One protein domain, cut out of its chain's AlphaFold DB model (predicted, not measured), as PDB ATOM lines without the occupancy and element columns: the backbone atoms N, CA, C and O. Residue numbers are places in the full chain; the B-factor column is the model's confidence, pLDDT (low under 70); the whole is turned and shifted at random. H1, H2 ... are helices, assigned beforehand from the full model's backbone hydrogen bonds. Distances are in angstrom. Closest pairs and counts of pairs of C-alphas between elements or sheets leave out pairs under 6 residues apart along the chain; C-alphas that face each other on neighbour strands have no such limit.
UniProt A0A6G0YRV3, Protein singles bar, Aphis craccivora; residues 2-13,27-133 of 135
ATOM      1  N   TRP A   2       9.944   3.937 -10.372       78.31
ATOM      2  CA  TRP A   2       9.891   3.943 -11.841       78.31
ATOM      3  C   TRP A   2       8.965   2.886 -12.476       78.31
ATOM      4  O   TRP A   2       8.178   3.232 -13.345       78.31
ATOM      5  N   ILE A   3       8.953   1.638 -11.987       83.44
ATOM      6  CA  ILE A   3       8.031   0.591 -12.487       83.44
ATOM      7  C   ILE A   3       6.550   0.917 -12.216       83.44
ATOM      8  O   ILE A   3       5.696   0.709 -13.069       83.44
ATOM      9  N   LEU A   4       6.220   1.453 -11.037       82.44
ATOM     10  CA  LEU A   4       4.844   1.856 -10.717       82.44
ATOM     11  C   LEU A   4       4.412   3.070 -11.548       82.44
ATOM     12  O   LEU A   4       3.284   3.109 -12.034       82.44
ATOM     13  N   GLY A   5       5.324   4.026 -11.752       82.94
ATOM     14  CA  GLY A   5       5.101   5.166 -12.638       82.94
ATOM     15  C   GLY A   5       4.837   4.731 -14.081       82.94
ATOM     16  O   GLY A   5       3.908   5.237 -14.702       82.94
ATOM     17  N   SER A   6       5.592   3.757 -14.607       84.00
ATOM     18  CA  SER A   6       5.422   3.280 -15.987       84.00
ATOM     19  C   SER A   6       4.113   2.522 -16.170       84.00
ATOM     20  O   SER A   6       3.412   2.765 -17.147       84.00
ATOM     21  N   ILE A   7       3.725   1.690 -15.201       86.31
ATOM     22  CA  ILE A   7       2.422   1.015 -15.198       86.31
ATOM     23  C   ILE A   7       1.285   2.047 -15.181       86.31
ATOM     24  O   ILE A   7       0.367   1.955 -15.996       86.31
ATOM     25  N   CYS A   8       1.369   3.061 -14.311       83.06
ATOM     26  CA  CYS A   8       0.387   4.147 -14.233       83.06
ATOM     27  C   CYS A   8       0.269   4.904 -15.570       83.06
ATOM     28  O   CYS A   8      -0.832   5.053 -16.104       83.06
ATOM     29  N   GLN A   9       1.404   5.284 -16.164       85.88
ATOM     30  CA  GLN A   9       1.472   5.952 -17.465       85.88
ATOM     31  C   GLN A   9       0.863   5.096 -18.589       85.88
ATOM     32  O   GLN A   9       0.095   5.602 -19.409       85.88
ATOM     33  N   SER A  10       1.186   3.800 -18.638       85.38
ATOM     34  CA  SER A  10       0.701   2.883 -19.673       85.38
ATOM     35  C   SER A  10      -0.805   2.659 -19.585       85.38
ATOM     36  O   SER A  10      -1.481   2.757 -20.607       85.38
ATOM     37  N   ILE A  11      -1.342   2.412 -18.383       84.50
ATOM     38  CA  ILE A  11      -2.791   2.268 -18.167       84.50
ATOM     39  C   ILE A  11      -3.511   3.511 -18.687       84.50
ATOM     40  O   ILE A  11      -4.509   3.421 -19.401       84.50
ATOM     41  N   MET A  12      -2.968   4.683 -18.383       80.75
ATOM     42  CA  MET A  12      -3.596   5.930 -18.765       80.75
ATOM     43  C   MET A  12      -3.543   6.195 -20.270       80.75
ATOM     44  O   MET A  12      -4.550   6.586 -20.850       80.75
ATOM     45  N   LEU A  13      -2.425   5.893 -20.934       83.56
ATOM     46  CA  LEU A  13      -2.311   6.011 -22.390       83.56
ATOM     47  C   LEU A  13      -3.222   5.029 -23.143       83.56
ATOM     48  O   LEU A  13      -3.835   5.405 -24.144       83.56
ATOM     49  N   TYR A  27      -6.627  15.475 -17.134       83.06
ATOM     50  CA  TYR A  27      -5.933  14.325 -17.709       83.06
ATOM     51  C   TYR A  27      -4.509  14.685 -18.145       83.06
ATOM     52  O   TYR A  27      -3.557  13.991 -17.788       83.06
ATOM     53  N   GLU A  28      -4.343  15.799 -18.860       85.62
ATOM     54  CA  GLU A  28      -3.026  16.261 -19.313       85.62
ATOM     55  C   GLU A  28      -2.109  16.631 -18.143       85.62
ATOM     56  O   GLU A  28      -0.929  16.273 -18.138       85.62
ATOM     57  N   SER A  29      -2.651  17.277 -17.107       86.06
ATOM     58  CA  SER A  29      -1.895  17.634 -15.899       86.06
ATOM     59  C   SER A  29      -1.384  16.394 -15.160       86.06
ATOM     60  O   SER A  29      -0.232  16.346 -14.725       86.06
ATOM     61  N   PHE A  30      -2.206  15.348 -15.053       87.06
ATOM     62  CA  PHE A  30      -1.787  14.102 -14.418       87.06
ATOM     63  C   PHE A  30      -0.788  13.324 -15.295       87.06
ATOM     64  O   PHE A  30       0.231  12.866 -14.782       87.06
ATOM     65  N   LEU A  31      -0.984  13.270 -16.618       88.12
ATOM     66  CA  LEU A  31      -0.058  12.608 -17.549       88.12
ATOM     67  C   LEU A  31       1.331  13.268 -17.568       88.12
ATOM     68  O   LEU A  31       2.350  12.580 -17.546       88.12
ATOM     69  N   THR A  32       1.380  14.599 -17.582       89.25
ATOM     70  CA  THR A  32       2.637  15.362 -17.536       89.25
ATOM     71  C   THR A  32       3.343  15.205 -16.192       89.25
ATOM     72  O   THR A  32       4.559  15.020 -16.164       89.25
ATOM     73  N   THR A  33       2.587  15.184 -15.088       88.88
ATOM     74  CA  THR A  33       3.125  14.898 -13.749       88.88
ATOM     75  C   THR A  33       3.785  13.518 -13.705       88.88
ATOM     76  O   THR A  33       4.936  13.396 -13.278       88.88
ATOM     77  N   VAL A  34       3.086  12.479 -14.176       89.44
ATOM     78  CA  VAL A  34       3.594  11.098 -14.180       89.44
ATOM     79  C   VAL A  34       4.831  10.974 -15.068       89.44
ATOM     80  O   VAL A  34       5.842  10.425 -14.627       89.44
ATOM     81  N   ALA A  35       4.798  11.534 -16.280       89.19
ATOM     82  CA  ALA A  35       5.922  11.513 -17.213       89.19
ATOM     83  C   ALA A  35       7.161  12.246 -16.668       89.19
ATOM     84  O   ALA A  35       8.269  11.715 -16.742       89.19
ATOM     85  N   GLY A  36       6.977  13.429 -16.070       87.75
ATOM     86  CA  GLY A  36       8.065  14.190 -15.452       87.75
ATOM     87  C   GLY A  36       8.717  13.425 -14.300       87.75
ATOM     88  O   GLY A  36       9.940  13.313 -14.241       87.75
ATOM     89  N   CYS A  37       7.905  12.816 -13.430       86.75
ATOM     90  CA  CYS A  37       8.402  12.020 -12.307       86.75
ATOM     91  C   CYS A  37       9.052  10.697 -12.742       86.75
ATOM     92  O   CYS A  37       9.980  10.207 -12.095       86.75
ATOM     93  N   LEU A  38       8.593  10.111 -13.848       87.12
ATOM     94  CA  LEU A  38       9.237   8.960 -14.475       87.12
ATOM     95  C   LEU A  38      10.626   9.318 -14.993       87.12
ATOM     96  O   LEU A  38      11.588   8.636 -14.653       87.12
ATOM     97  N   MET A  39      10.747  10.395 -15.775       86.75
ATOM     98  CA  MET A  39      12.037  10.812 -16.327       86.75
ATOM     99  C   MET A  39      13.064  11.036 -15.219       86.75
ATOM    100  O   MET A  39      14.146  10.454 -15.256       86.75
ATOM    101  N   THR A  40      12.719  11.787 -14.178       86.44
ATOM    102  CA  THR A  40      13.655  12.052 -13.078       86.44
ATOM    103  C   THR A  40      14.014  10.793 -12.294       86.44
ATOM    104  O   THR A  40      15.194  10.558 -12.043       86.44
ATOM    105  N   THR A  41      13.049   9.929 -11.960       85.56
ATOM    106  CA  THR A  41      13.355   8.680 -11.240       85.56
ATOM    107  C   THR A  41      14.157   7.691 -12.075       85.56
ATOM    108  O   THR A  41      14.973   6.962 -11.516       85.56
ATOM    109  N   THR A  42      13.995   7.680 -13.401       86.06
ATOM    110  CA  THR A  42      14.868   6.887 -14.279       86.06
ATOM    111  C   THR A  42      16.291   7.427 -14.291       86.06
ATOM    112  O   THR A  42      17.214   6.630 -14.182       86.06
ATOM    113  N   VAL A  43      16.485   8.750 -14.328       86.44
ATOM    114  CA  VAL A  43      17.817   9.379 -14.254       86.44
ATOM    115  C   VAL A  43      18.500   9.102 -12.912       86.44
ATOM    116  O   VAL A  43      19.689   8.800 -12.870       86.44
ATOM    117  N   ILE A  44      17.752   9.157 -11.807       83.12
ATOM    118  CA  ILE A  44      18.274   8.813 -10.476       83.12
ATOM    119  C   ILE A  44      18.612   7.315 -10.409       83.12
ATOM    120  O   ILE A  44      19.675   6.926  -9.939       83.12
ATOM    121  N   SER A  45      17.753   6.446 -10.946       81.69
ATOM    122  CA  SER A  45      18.032   5.009 -10.955       81.69
ATOM    123  C   SER A  45      19.232   4.651 -11.835       81.69
ATOM    124  O   SER A  45      19.996   3.760 -11.472       81.69
ATOM    125  N   THR A  46      19.420   5.308 -12.982       83.31
ATOM    126  CA  THR A  46      20.578   5.063 -13.855       83.31
ATOM    127  C   THR A  46      21.868   5.607 -13.253       83.31
ATOM    128  O   THR A  46      22.907   4.963 -13.393       83.31
ATOM    129  N   SER A  47      21.820   6.726 -12.524       80.94
ATOM    130  CA  SER A  47      22.994   7.247 -11.813       80.94
ATOM    131  C   SER A  47      23.448   6.320 -10.678       80.94
ATOM    132  O   SER A  47      24.654   6.154 -10.481       80.94
ATOM    133  N   TYR A  48      22.514   5.624 -10.017       79.38
ATOM    134  CA  TYR A  48      22.836   4.551  -9.069       79.38
ATOM    135  C   TYR A  48      23.503   3.339  -9.734       79.38
ATOM    136  O   TYR A  48      24.400   2.738  -9.145       79.38
ATOM    137  N   PHE A  49      23.132   2.997 -10.971       79.19
ATOM    138  CA  PHE A  49      23.777   1.900 -11.703       79.19
ATOM    139  C   PHE A  49      25.199   2.227 -12.180       79.19
ATOM    140  O   PHE A  49      26.021   1.317 -12.271       79.19
ATOM    141  N   LEU A  50      25.505   3.492 -12.495       80.38
ATOM    142  CA  LEU A  50      26.809   3.864 -13.060       80.38
ATOM    143  C   LEU A  50      27.955   3.843 -12.038       80.38
ATOM    144  O   LEU A  50      29.070   3.466 -12.399       80.38
ATOM    145  N   SER A  51      27.736   4.276 -10.792       70.00
ATOM    146  CA  SER A  51      28.809   4.305  -9.788       70.00
ATOM    147  C   SER A  51      28.295   4.418  -8.349       70.00
ATOM    148  O   SER A  51      27.420   5.223  -8.032       70.00
ATOM    149  N   LYS A  52      28.928   3.671  -7.434       68.50
ATOM    150  CA  LYS A  52      28.676   3.772  -5.983       68.50
ATOM    151  C   LYS A  52      29.088   5.123  -5.393       68.50
ATOM    152  O   LYS A  52      28.549   5.543  -4.375       68.50
ATOM    153  N   HIS A  53      30.030   5.824  -6.026       61.88
ATOM    154  CA  HIS A  53      30.455   7.148  -5.567       61.88
ATOM    155  C   HIS A  53      29.378   8.212  -5.834       61.88
ATOM    156  O   HIS A  53      29.210   9.143  -5.048       61.88
ATOM    157  N   THR A  54      28.616   8.073  -6.923       64.94
ATOM    158  CA  THR A  54      27.458   8.933  -7.200       64.94
ATOM    159  C   THR A  54      26.272   8.609  -6.301       64.94
ATOM    160  O   THR A  54      25.537   9.522  -5.955       64.94
ATOM    161  N   GLU A  55      26.119   7.363  -5.841       64.06
ATOM    162  CA  GLU A  55      25.038   6.972  -4.924       64.06
ATOM    163  C   GLU A  55      25.072   7.755  -3.602       64.06
ATOM    164  O   GLU A  55      24.055   8.301  -3.179       64.06
ATOM    165  N   VAL A  56      26.251   7.888  -2.984       62.50
ATOM    166  CA  VAL A  56      26.420   8.655  -1.735       62.50
ATOM    167  C   VAL A  56      26.183  10.151  -1.962       62.50
ATOM    168  O   VAL A  56      25.555  10.817  -1.140       62.50
ATOM    169  N   LEU A  57      26.645  10.679  -3.099       61.47
ATOM    170  CA  LEU A  57      26.501  12.095  -3.438       61.47
ATOM    171  C   LEU A  57      25.043  12.477  -3.732       61.47
ATOM    172  O   LEU A  57      24.593  13.543  -3.320       61.47
ATOM    173  N   VAL A  58      24.308  11.601  -4.423       65.12
ATOM    174  CA  VAL A  58      22.895  11.799  -4.772       65.12
ATOM    175  C   VAL A  58      22.011  11.661  -3.535       65.12
ATOM    176  O   VAL A  58      21.215  12.564  -3.288       65.12
ATOM    177  N   ARG A  59      22.226  10.645  -2.687       62.66
ATOM    178  CA  ARG A  59      21.486  10.503  -1.417       62.66
ATOM    179  C   ARG A  59      21.726  11.640  -0.432       62.66
ATOM    180  O   ARG A  59      20.842  11.984   0.345       62.66
ATOM    181  N   SER A  60      22.923  12.227  -0.451       58.44
ATOM    182  CA  SER A  60      23.240  13.412   0.352       58.44
ATOM    183  C   SER A  60      22.754  14.716  -0.294       58.44
ATOM    184  O   SER A  60      22.926  15.790   0.289       58.44
ATOM    185  N   SER A  61      22.179  14.663  -1.499       70.81
ATOM    186  CA  SER A  61      21.743  15.856  -2.209       70.81
ATOM    187  C   SER A  61      20.378  16.325  -1.707       70.81
ATOM    188  O   SER A  61      19.410  15.571  -1.628       70.81
ATOM    189  N   LEU A  62      20.265  17.629  -1.452       74.31
ATOM    190  CA  LEU A  62      18.975  18.280  -1.198       74.31
ATOM    191  C   LEU A  62      18.001  18.120  -2.380       74.31
ATOM    192  O   LEU A  62      16.795  18.278  -2.208       74.31
ATOM    193  N   PHE A  63      18.515  17.789  -3.570       79.31
ATOM    194  CA  PHE A  63      17.724  17.582  -4.774       79.31
ATOM    195  C   PHE A  63      16.733  16.425  -4.624       79.31
ATOM    196  O   PHE A  63      15.565  16.617  -4.940       79.31
ATOM    197  N   GLU A  64      17.145  15.266  -4.098       78.12
ATOM    198  CA  GLU A  64      16.254  14.099  -3.954       78.12
ATOM    199  C   GLU A  64      15.106  14.384  -2.969       78.12
ATOM    200  O   GLU A  64      13.953  14.041  -3.230       78.12
ATOM    201  N   ILE A  65      15.393  15.132  -1.897       82.56
ATOM    202  CA  ILE A  65      14.403  15.551  -0.895       82.56
ATOM    203  C   ILE A  65      13.408  16.555  -1.493       82.56
ATOM    204  O   ILE A  65      12.195  16.352  -1.417       82.56
ATOM    205  N   ILE A  66      13.906  17.643  -2.096       86.44
ATOM    206  CA  ILE A  66      13.060  18.696  -2.681       86.44
ATOM    207  C   ILE A  66      12.225  18.120  -3.823       86.44
ATOM    208  O   ILE A  66      11.026  18.391  -3.911       86.44
ATOM    209  N   PHE A  67      12.839  17.289  -4.668       86.31
ATOM    210  CA  PHE A  67      12.156  16.633  -5.769       86.31
ATOM    211  C   PHE A  67      11.080  15.664  -5.270       86.31
ATOM    212  O   PHE A  67       9.964  15.704  -5.776       86.31
ATOM    213  N   GLY A  68      11.366  14.837  -4.259       87.25
ATOM    214  CA  GLY A  68      10.384  13.909  -3.695       87.25
ATOM    215  C   GLY A  68       9.181  14.624  -3.072       87.25
ATOM    216  O   GLY A  68       8.036  14.247  -3.329       87.25
ATOM    217  N   ILE A  69       9.405  15.722  -2.339       87.88
ATOM    218  CA  ILE A  69       8.315  16.553  -1.800       87.88
ATOM    219  C   ILE A  69       7.509  17.182  -2.941       87.88
ATOM    220  O   ILE A  69       6.282  17.069  -2.955       87.88
ATOM    221  N   PHE A  70       8.172  17.796  -3.923       89.81
ATOM    222  CA  PHE A  70       7.503  18.418  -5.067       89.81
ATOM    223  C   PHE A  70       6.676  17.403  -5.868       89.81
ATOM    224  O   PHE A  70       5.501  17.641  -6.151       89.81
ATOM    225  N   ALA A  71       7.252  16.233  -6.155       88.19
ATOM    226  CA  ALA A  71       6.573  15.133  -6.823       88.19
ATOM    227  C   ALA A  71       5.345  14.675  -6.027       88.19
ATOM    228  O   ALA A  71       4.278  14.509  -6.615       88.19
ATOM    229  N   SER A  72       5.445  14.542  -4.699       90.50
ATOM    230  CA  SER A  72       4.302  14.156  -3.861       90.50
ATOM    231  C   SER A  72       3.142  15.157  -3.953       90.50
ATOM    232  O   SER A  72       2.000  14.750  -4.159       90.50
ATOM    233  N   ILE A  73       3.429  16.463  -3.897       91.19
ATOM    234  CA  ILE A  73       2.417  17.527  -3.992       91.19
ATOM    235  C   ILE A  73       1.763  17.516  -5.374       91.19
ATOM    236  O   ILE A  73       0.534  17.582  -5.472       91.19
ATOM    237  N   CYS A  74       2.557  17.392  -6.439       89.44
ATOM    238  CA  CYS A  74       2.043  17.297  -7.802       89.44
ATOM    239  C   CYS A  74       1.173  16.047  -7.999       89.44
ATOM    240  O   CYS A  74       0.085  16.156  -8.557       89.44
ATOM    241  N   TYR A  75       1.589  14.877  -7.502       89.56
ATOM    242  CA  TYR A  75       0.793  13.648  -7.592       89.56
ATOM    243  C   TYR A  75      -0.532  13.761  -6.839       89.56
ATOM    244  O   TYR A  75      -1.571  13.396  -7.389       89.56
ATOM    245  N   LEU A  76      -0.524  14.295  -5.615       90.38
ATOM    246  CA  LEU A  76      -1.739  14.494  -4.817       90.38
ATOM    247  C   LEU A  76      -2.687  15.509  -5.474       90.38
ATOM    248  O   LEU A  76      -3.892  15.267  -5.577       90.38
ATOM    249  N   SER A  77      -2.147  16.618  -5.980       91.69
ATOM    250  CA  SER A  77      -2.928  17.661  -6.655       91.69
ATOM    251  C   SER A  77      -3.540  17.141  -7.956       91.69
ATOM    252  O   SER A  77      -4.748  17.224  -8.154       91.69
ATOM    253  N   SER A  78      -2.745  16.507  -8.814       89.12
ATOM    254  CA  SER A  78      -3.235  15.964 -10.081       89.12
ATOM    255  C   SER A  78      -4.218  14.797  -9.879       89.12
ATOM    256  O   SER A  78      -5.218  14.715 -10.591       89.12
ATOM    257  N   SER A  79      -4.013  13.941  -8.868       88.88
ATOM    258  CA  SER A  79      -4.949  12.844  -8.547       88.88
ATOM    259  C   SER A  79      -6.277  13.357  -7.977       88.88
ATOM    260  O   SER A  79      -7.337  12.819  -8.302       88.88
ATOM    261  N   SER A  80      -6.252  14.415  -7.160       89.56
ATOM    262  CA  SER A  80      -7.477  15.042  -6.643       89.56
ATOM    263  C   SER A  80      -8.285  15.731  -7.745       89.56
ATOM    264  O   SER A  80      -9.499  15.535  -7.811       89.56
ATOM    265  N   LEU A  81      -7.627  16.430  -8.678       87.94
ATOM    266  CA  LEU A  81      -8.280  16.983  -9.871       87.94
ATOM    267  C   LEU A  81      -8.933  15.887 -10.718       87.94
ATOM    268  O   LEU A  81     -10.087  16.027 -11.122       87.94
ATOM    269  N   LEU A  82      -8.234  14.770 -10.937       84.75
ATOM    270  CA  LEU A  82      -8.780  13.640 -11.687       84.75
ATOM    271  C   LEU A  82      -9.977  12.999 -10.962       84.75
ATOM    272  O   LEU A  82     -10.959  12.639 -11.604       84.75
ATOM    273  N   THR A  83      -9.948  12.935  -9.628       86.56
ATOM    274  CA  THR A  83     -11.072  12.447  -8.806       86.56
ATOM    275  C   THR A  83     -12.305  13.344  -8.946       86.56
ATOM    276  O   THR A  83     -13.414  12.848  -9.148       86.56
ATOM    277  N   ILE A  84     -12.124  14.669  -8.897       85.69
ATOM    278  CA  ILE A  84     -13.210  15.642  -9.097       85.69
ATOM    279  C   ILE A  84     -13.778  15.526 -10.517       85.69
ATOM    280  O   ILE A  84     -14.998  15.520 -10.693       85.69
ATOM    281  N   ALA A  85     -12.917  15.381 -11.527       83.56
ATOM    282  CA  ALA A  85     -13.344  15.191 -12.909       83.56
ATOM    283  C   ALA A  85     -14.164  13.898 -13.071       83.56
ATOM    284  O   ALA A  85     -15.234  13.916 -13.673       83.56
ATOM    285  N   VAL A  86     -13.730  12.790 -12.462       79.94
ATOM    286  CA  VAL A  86     -14.488  11.528 -12.449       79.94
ATOM    287  C   VAL A  86     -15.852  11.705 -11.776       79.94
ATOM    288  O   VAL A  86     -16.864  11.265 -12.316       79.94
ATOM    289  N   TYR A  87     -15.920  12.374 -10.625       81.12
ATOM    290  CA  TYR A  87     -17.189  12.535  -9.914       81.12
ATOM    291  C   TYR A  87     -18.170  13.466 -10.642       81.12
ATOM    292  O   TYR A  87     -19.367  13.214 -10.656       81.12
ATOM    293  N   THR A  88     -17.683  14.531 -11.275       79.12
ATOM    294  CA  THR A  88     -18.549  15.515 -11.945       79.12
ATOM    295  C   THR A  88     -18.998  15.065 -13.333       79.12
ATOM    296  O   THR A  88     -20.168  15.221 -13.676       79.12
ATOM    297  N   LEU A  89     -18.095  14.490 -14.130       72.56
ATOM    298  CA  LEU A  89     -18.369  14.127 -15.525       72.56
ATOM    299  C   LEU A  89     -18.867  12.692 -15.666       72.56
ATOM    300  O   LEU A  89     -19.732  12.416 -16.490       72.56
ATOM    301  N   LEU A  90     -18.325  11.767 -14.874       68.00
ATOM    302  CA  LEU A  90     -18.558  10.335 -15.052       68.00
ATOM    303  C   LEU A  90     -19.788   9.850 -14.272       68.00
ATOM    304  O   LEU A  90     -20.514   8.997 -14.773       68.00
ATOM    305  N   TYR A  91     -20.088  10.434 -13.106       69.31
ATOM    306  CA  TYR A  91     -21.299  10.127 -12.331       69.31
ATOM    307  C   TYR A  91     -22.617  10.237 -13.132       69.31
ATOM    308  O   TYR A  91     -23.404   9.288 -13.092       69.31
ATOM    309  N   PRO A  92     -22.876  11.299 -13.927       67.56
ATOM    310  CA  PRO A  92     -24.088  11.361 -14.753       67.56
ATOM    311  C   PRO A  92     -24.091  10.349 -15.914       67.56
ATOM    312  O   PRO A  92     -25.152   9.877 -16.324       67.56
ATOM    313  N   ILE A  93     -22.919   9.961 -16.425       68.38
ATOM    314  CA  ILE A  93     -22.784   8.990 -17.525       68.38
ATOM    315  C   ILE A  93     -23.093   7.557 -17.048       68.38
ATOM    316  O   ILE A  93     -23.668   6.766 -17.799       68.38
ATOM    317  N   ILE A  94     -22.801   7.235 -15.784       63.06
ATOM    318  CA  ILE A  94     -23.116   5.931 -15.167       63.06
ATOM    319  C   ILE A  94     -24.628   5.684 -15.097       63.06
ATOM    320  O   ILE A  94     -25.068   4.542 -15.205       63.06
ATOM    321  N   MET A  95     -25.446   6.733 -14.961       62.16
ATOM    322  CA  MET A  95     -26.905   6.566 -14.956       62.16
ATOM    323  C   MET A  95     -27.474   6.186 -16.330       62.16
ATOM    324  O   MET A  95     -28.615   5.737 -16.406       62.16
ATOM    325  N   THR A  96     -26.707   6.360 -17.410       65.12
ATOM    326  CA  THR A  96     -27.194   6.188 -18.789       65.12
ATOM    327  C   THR A  96     -26.491   5.072 -19.565       65.12
ATOM    328  O   THR A  96     -27.041   4.592 -20.554       65.12
ATOM    329  N   THR A  97     -25.315   4.607 -19.126       58.78
ATOM    330  CA  THR A  97     -24.539   3.559 -19.816       58.78
ATOM    331  C   THR A  97     -23.962   2.527 -18.837       58.78
ATOM    332  O   THR A  97     -23.591   2.888 -17.719       58.78
ATOM    333  N   PRO A  98     -23.874   1.233 -19.214       57.22
ATOM    334  CA  PRO A  98     -23.323   0.204 -18.336       57.22
ATOM    335  C   PRO A  98     -21.824   0.423 -18.076       57.22
ATOM    336  O   PRO A  98     -21.096   0.904 -18.945       57.22
ATOM    337  N   PHE A  99     -21.371   0.025 -16.879       57.47
ATOM    338  CA  PHE A  99     -19.972   0.068 -16.433       57.47
ATOM    339  C   PHE A  99     -19.018  -0.461 -17.512       57.47
ATOM    340  O   PHE A  99     -18.944  -1.660 -17.776       57.47
ATOM    341  N   THR A 100     -18.256   0.442 -18.122       63.31
ATOM    342  CA  THR A 100     -17.200   0.087 -19.068       63.31
ATOM    343  C   THR A 100     -15.887  -0.145 -18.320       63.31
ATOM    344  O   THR A 100     -15.613   0.485 -17.296       63.31
ATOM    345  N   SER A 101     -15.031  -1.026 -18.848       67.19
ATOM    346  CA  SER A 101     -13.671  -1.304 -18.339       67.19
ATOM    347  C   SER A 101     -12.815  -0.042 -18.139       67.19
ATOM    348  O   SER A 101     -11.874  -0.025 -17.348       67.19
ATOM    349  N   LEU A 102     -13.192   1.039 -18.814       65.56
ATOM    350  CA  LEU A 102     -12.576   2.353 -18.763       65.56
ATOM    351  C   LEU A 102     -12.761   3.066 -17.413       65.56
ATOM    352  O   LEU A 102     -11.823   3.690 -16.922       65.56
ATOM    353  N   PHE A 103     -13.933   2.927 -16.783       68.06
ATOM    354  CA  PHE A 103     -14.212   3.502 -15.459       68.06
ATOM    355  C   PHE A 103     -13.260   2.928 -14.407       68.06
ATOM    356  O   PHE A 103     -12.660   3.657 -13.617       68.06
ATOM    357  N   SER A 104     -13.057   1.611 -14.466       74.31
ATOM    358  CA  SER A 104     -12.117   0.911 -13.598       74.31
ATOM    359  C   SER A 104     -10.675   1.364 -13.844       74.31
ATOM    360  O   SER A 104      -9.945   1.572 -12.881       74.31
ATOM    361  N   ALA A 105     -10.280   1.608 -15.099       80.00
ATOM    362  CA  ALA A 105      -8.929   2.061 -15.433       80.00
ATOM    363  C   ALA A 105      -8.613   3.472 -14.904       80.00
ATOM    364  O   ALA A 105      -7.538   3.681 -14.344       80.00
ATOM    365  N   VAL A 106      -9.538   4.432 -15.034       78.25
ATOM    366  CA  VAL A 106      -9.332   5.802 -14.518       78.25
ATOM    367  C   VAL A 106      -9.344   5.820 -12.988       78.25
ATOM    368  O   VAL A 106      -8.530   6.515 -12.380       78.25
ATOM    369  N   ILE A 107     -10.200   5.003 -12.362       83.06
ATOM    370  CA  ILE A 107     -10.184   4.810 -10.908       83.06
ATOM    371  C   ILE A 107      -8.848   4.258 -10.436       83.06
ATOM    372  O   ILE A 107      -8.230   4.794  -9.517       83.06
ATOM    373  N   LEU A 108      -8.376   3.207 -11.101       85.06
ATOM    374  CA  LEU A 108      -7.089   2.605 -10.803       85.06
ATOM    375  C   LEU A 108      -5.954   3.626 -10.973       85.06
ATOM    376  O   LEU A 108      -5.056   3.677 -10.137       85.06
ATOM    377  N   ALA A 109      -6.014   4.471 -12.006       85.69
ATOM    378  CA  ALA A 109      -5.004   5.487 -12.276       85.69
ATOM    379  C   ALA A 109      -4.906   6.539 -11.161       85.69
ATOM    380  O   ALA A 109      -3.799   6.778 -10.676       85.69
ATOM    381  N   TYR A 110      -6.022   7.128 -10.700       85.38
ATOM    382  CA  TYR A 110      -5.942   8.114  -9.611       85.38
ATOM    383  C   TYR A 110      -5.577   7.463  -8.269       85.38
ATOM    384  O   TYR A 110      -4.836   8.066  -7.495       85.38
ATOM    385  N   ILE A 111      -6.020   6.226  -7.990       88.94
ATOM    386  CA  ILE A 111      -5.613   5.485  -6.780       88.94
ATOM    387  C   ILE A 111      -4.102   5.237  -6.798       88.94
ATOM    388  O   ILE A 111      -3.419   5.502  -5.809       88.94
ATOM    389  N   LEU A 112      -3.559   4.779  -7.931       88.94
ATOM    390  CA  LEU A 112      -2.116   4.619  -8.115       88.94
ATOM    391  C   LEU A 112      -1.376   5.952  -7.980       88.94
ATOM    392  O   LEU A 112      -0.296   5.977  -7.397       88.94
ATOM    393  N   GLY A 113      -1.961   7.053  -8.454       87.50
ATOM    394  CA  GLY A 113      -1.436   8.404  -8.268       87.50
ATOM    395  C   GLY A 113      -1.323   8.809  -6.794       87.50
ATOM    396  O   GLY A 113      -0.271   9.290  -6.374       87.50
ATOM    397  N   PHE A 114      -2.349   8.535  -5.978       89.50
ATOM    398  CA  PHE A 114      -2.293   8.748  -4.525       89.50
ATOM    399  C   PHE A 114      -1.229   7.873  -3.854       89.50
ATOM    400  O   PHE A 114      -0.444   8.373  -3.048       89.50
ATOM    401  N   ILE A 115      -1.165   6.586  -4.211       91.50
ATOM    402  CA  ILE A 115      -0.160   5.653  -3.680       91.50
ATOM    403  C   ILE A 115       1.252   6.142  -4.025       91.50
ATOM    404  O   ILE A 115       2.113   6.201  -3.148       91.50
ATOM    405  N   LEU A 116       1.491   6.540  -5.278       89.38
ATOM    406  CA  LEU A 116       2.765   7.099  -5.720       89.38
ATOM    407  C   LEU A 116       3.117   8.370  -4.948       89.38
ATOM    408  O   LEU A 116       4.241   8.473  -4.466       89.38
ATOM    409  N   GLY A 117       2.169   9.292  -4.762       88.75
ATOM    410  CA  GLY A 117       2.379  10.507  -3.972       88.75
ATOM    411  C   GLY A 117       2.848  10.215  -2.544       88.75
ATOM    412  O   GLY A 117       3.809  10.824  -2.075       88.75
ATOM    413  N   VAL A 118       2.239   9.228  -1.877       90.56
ATOM    414  CA  VAL A 118       2.660   8.789  -0.534       90.56
ATOM    415  C   VAL A 118       4.052   8.154  -0.562       90.56
ATOM    416  O   VAL A 118       4.873   8.452   0.301       90.56
ATOM    417  N   ILE A 119       4.354   7.324  -1.563       90.38
ATOM    418  CA  ILE A 119       5.683   6.715  -1.714       90.38
ATOM    419  C   ILE A 119       6.759   7.796  -1.921       90.38
ATOM    420  O   ILE A 119       7.807   7.714  -1.287       90.38
ATOM    421  N   TYR A 120       6.497   8.830  -2.732       89.62
ATOM    422  CA  TYR A 120       7.398   9.985  -2.896       89.62
ATOM    423  C   TYR A 120       7.618  10.756  -1.594       89.62
ATOM    424  O   TYR A 120       8.747  11.149  -1.304       89.62
ATOM    425  N   ALA A 121       6.581  10.915  -0.772       87.75
ATOM    426  CA  ALA A 121       6.714  11.555   0.533       87.75
ATOM    427  C   ALA A 121       7.540  10.715   1.527       87.75
ATOM    428  O   ALA A 121       8.369  11.265   2.253       87.75
ATOM    429  N   ILE A 122       7.348   9.389   1.555       88.69
ATOM    430  CA  ILE A 122       8.118   8.476   2.421       88.69
ATOM    431  C   ILE A 122       9.595   8.470   2.017       88.69
ATOM    432  O   ILE A 122      10.467   8.554   2.881       88.69
ATOM    433  N   ASP A 123       9.874   8.408   0.716       86.12
ATOM    434  CA  ASP A 123      11.238   8.402   0.189       86.12
ATOM    435  C   ASP A 123      11.964   9.719   0.509       86.12
ATOM    436  O   ASP A 123      13.065   9.714   1.060       86.12
ATOM    437  N   ALA A 124      11.284  10.857   0.318       86.00
ATOM    438  CA  ALA A 124      11.801  12.165   0.717       86.00
ATOM    439  C   ALA A 124      12.060  12.262   2.230       86.00
ATOM    440  O   ALA A 124      13.049  12.862   2.655       86.00
ATOM    441  N   TYR A 125      11.201  11.659   3.057       85.31
ATOM    442  CA  TYR A 125      11.385  11.623   4.507       85.31
ATOM    443  C   TYR A 125      12.612  10.796   4.914       85.31
ATOM    444  O   TYR A 125      13.385  11.218   5.780       85.31
ATOM    445  N   TRP A 126      12.831   9.638   4.287       83.50
ATOM    446  CA  TRP A 126      14.028   8.832   4.530       83.50
ATOM    447  C   TRP A 126      15.304   9.522   4.050       83.50
ATOM    448  O   TRP A 126      16.286   9.527   4.794       83.50
ATOM    449  N   ALA A 127      15.278  10.170   2.885       80.88
ATOM    450  CA  ALA A 127      16.390  10.986   2.402       80.88
ATOM    451  C   ALA A 127      16.695  12.152   3.362       80.88
ATOM    452  O   ALA A 127      17.850  12.387   3.714       80.88
ATOM    453  N   PHE A 128      15.667  12.824   3.894       80.94
ATOM    454  CA  PHE A 128      15.839  13.881   4.895       80.94
ATOM    455  C   PHE A 128      16.453  13.366   6.201       80.94
ATOM    456  O   PHE A 128      17.302  14.030   6.802       80.94
ATOM    457  N   LYS A 129      16.057  12.167   6.644       78.94
ATOM    458  CA  LYS A 129      16.643  11.524   7.825       78.94
ATOM    459  C   LYS A 129      18.124  11.191   7.610       78.94
ATOM    460  O   LYS A 129      18.915  11.458   8.509       78.94
ATOM    461  N   TYR A 130      18.485  10.673   6.434       75.88
ATOM    462  CA  TYR A 130      19.880  10.435   6.042       75.88
ATOM    463  C   TYR A 130      20.694  11.734   5.977       75.88
ATOM    464  O   TYR A 130      21.828  11.764   6.433       75.88
ATOM    465  N   TYR A 131      20.109  12.828   5.485       70.38
ATOM    466  CA  TYR A 131      20.782  14.128   5.428       70.38
ATOM    467  C   TYR A 131      21.055  14.729   6.819       70.38
ATOM    468  O   TYR A 131      22.096  15.341   7.047       70.38
ATOM    469  N   LYS A 132      20.119  14.575   7.767       71.06
ATOM    470  CA  LYS A 132      20.224  15.168   9.113       71.06
ATOM    471  C   LYS A 132      21.057  14.326  10.095       71.06
ATOM    472  O   LYS A 132      21.486  14.853  11.118       71.06
ATOM    473  N   GLY A 133      21.272  13.046   9.802       54.88
ATOM    474  CA  GLY A 133      22.147  12.149  10.555       54.88
ATOM    475  C   GLY A 133      23.436  11.871   9.793       54.88
ATOM    476  O   GLY A 133      23.531  10.866   9.108       54.88
TER     477      GLY A 133
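Overview. This is residues 2 to 13 and 27 to 133 of the 135 residues of the protein "Protein singles bar" of Aphis craccivora (UniProt A0A6G0YRV3). Two long helices, H4 and H5, lie side by side as a long helical hairpin, with H2 and the shorter H1 alongside it, H1 next to H5 and H2 next to H4. The small H3 joins H2 to H4 at one end, and the turn of residues 95 to 101 sticks out at the other. The printed part has 119 residues with five named helices, H1 to H5 in chain order, and no named strand; the class is all helix. The whole is a loose rod, with a radius of gyration of the C-alphas of 16.9 A and spans of 59 by 25 by 17 A.

Along the chain. Find C-alpha 2 at (9.891, 3.943, -11.841); from there H1, residues 2 to 13, runs 16.3 A. After the cut, H2 runs 34.7 A over residues 27 to 50, starting at C-alpha 27 at (-5.933, 14.325, -17.709). Next look for H3, residues 52 to 59, 10.9 A long. H4, residues 62 to 94, is 46.0 A long and has a kink of 33 degrees near residue 88. H5, residues 101 to 132, runs 46.6 A and ends at C-alpha 132 at (20.224, 15.168, 9.113).

Arrangement. H1, H2, H4 and H5 form an up-and-down bundle, each helix running against the one before it in the chain. Start at Trp 2 and Leu 38, whose C-alphas, 5.7 A apart, are the closest of H1 and H2; these touch at a shallow tilt of 28 degrees, opposite ways, H2 with residues 31 to 42 alone. H1 touches H5, with residues 105 to 116 of H5 alone, closest at the C-alphas of Cys 8 and Ala 109, 5.9 A. H2 and H4 touch at a shallow tilt of 31 degrees, closest at the C-alphas of Phe 30 and Ser 78, 4.9 A. The hairpin of H4 and H5 has its closest C-alphas at Ser 72 and Gly 117, 4.1 A, at a shallow tilt of 19 degrees. H3 forms a hairpin with H2, closest at the C-alphas of Tyr 48 and Glu 55, 5.3 A. H3 and H5 only just touch, with 3 pairs of C-alphas within 8 A, closest at those of Arg 59 and Ala 127, 6.4 A. H1 stays apart from H3 and H4. In H1, H2 and H5 every O i to N i+4 pair is within hydrogen-bond range; in H3 it is 2 of 4 and in H4 26 of 29.

Size, cuts and confidence. The two C-alphas farthest apart, those of His 53 and Thr 96, are 59.2 A apart. Residues 14 to 26 are not printed, and C-alphas 13 and 27 are 10.2 A apart across this cut. Of the links printed whole, none is long. The mean pLDDT of the printed part is 80.2; look for values under 70 at residues 52 to 60, 90 to 103 and 133.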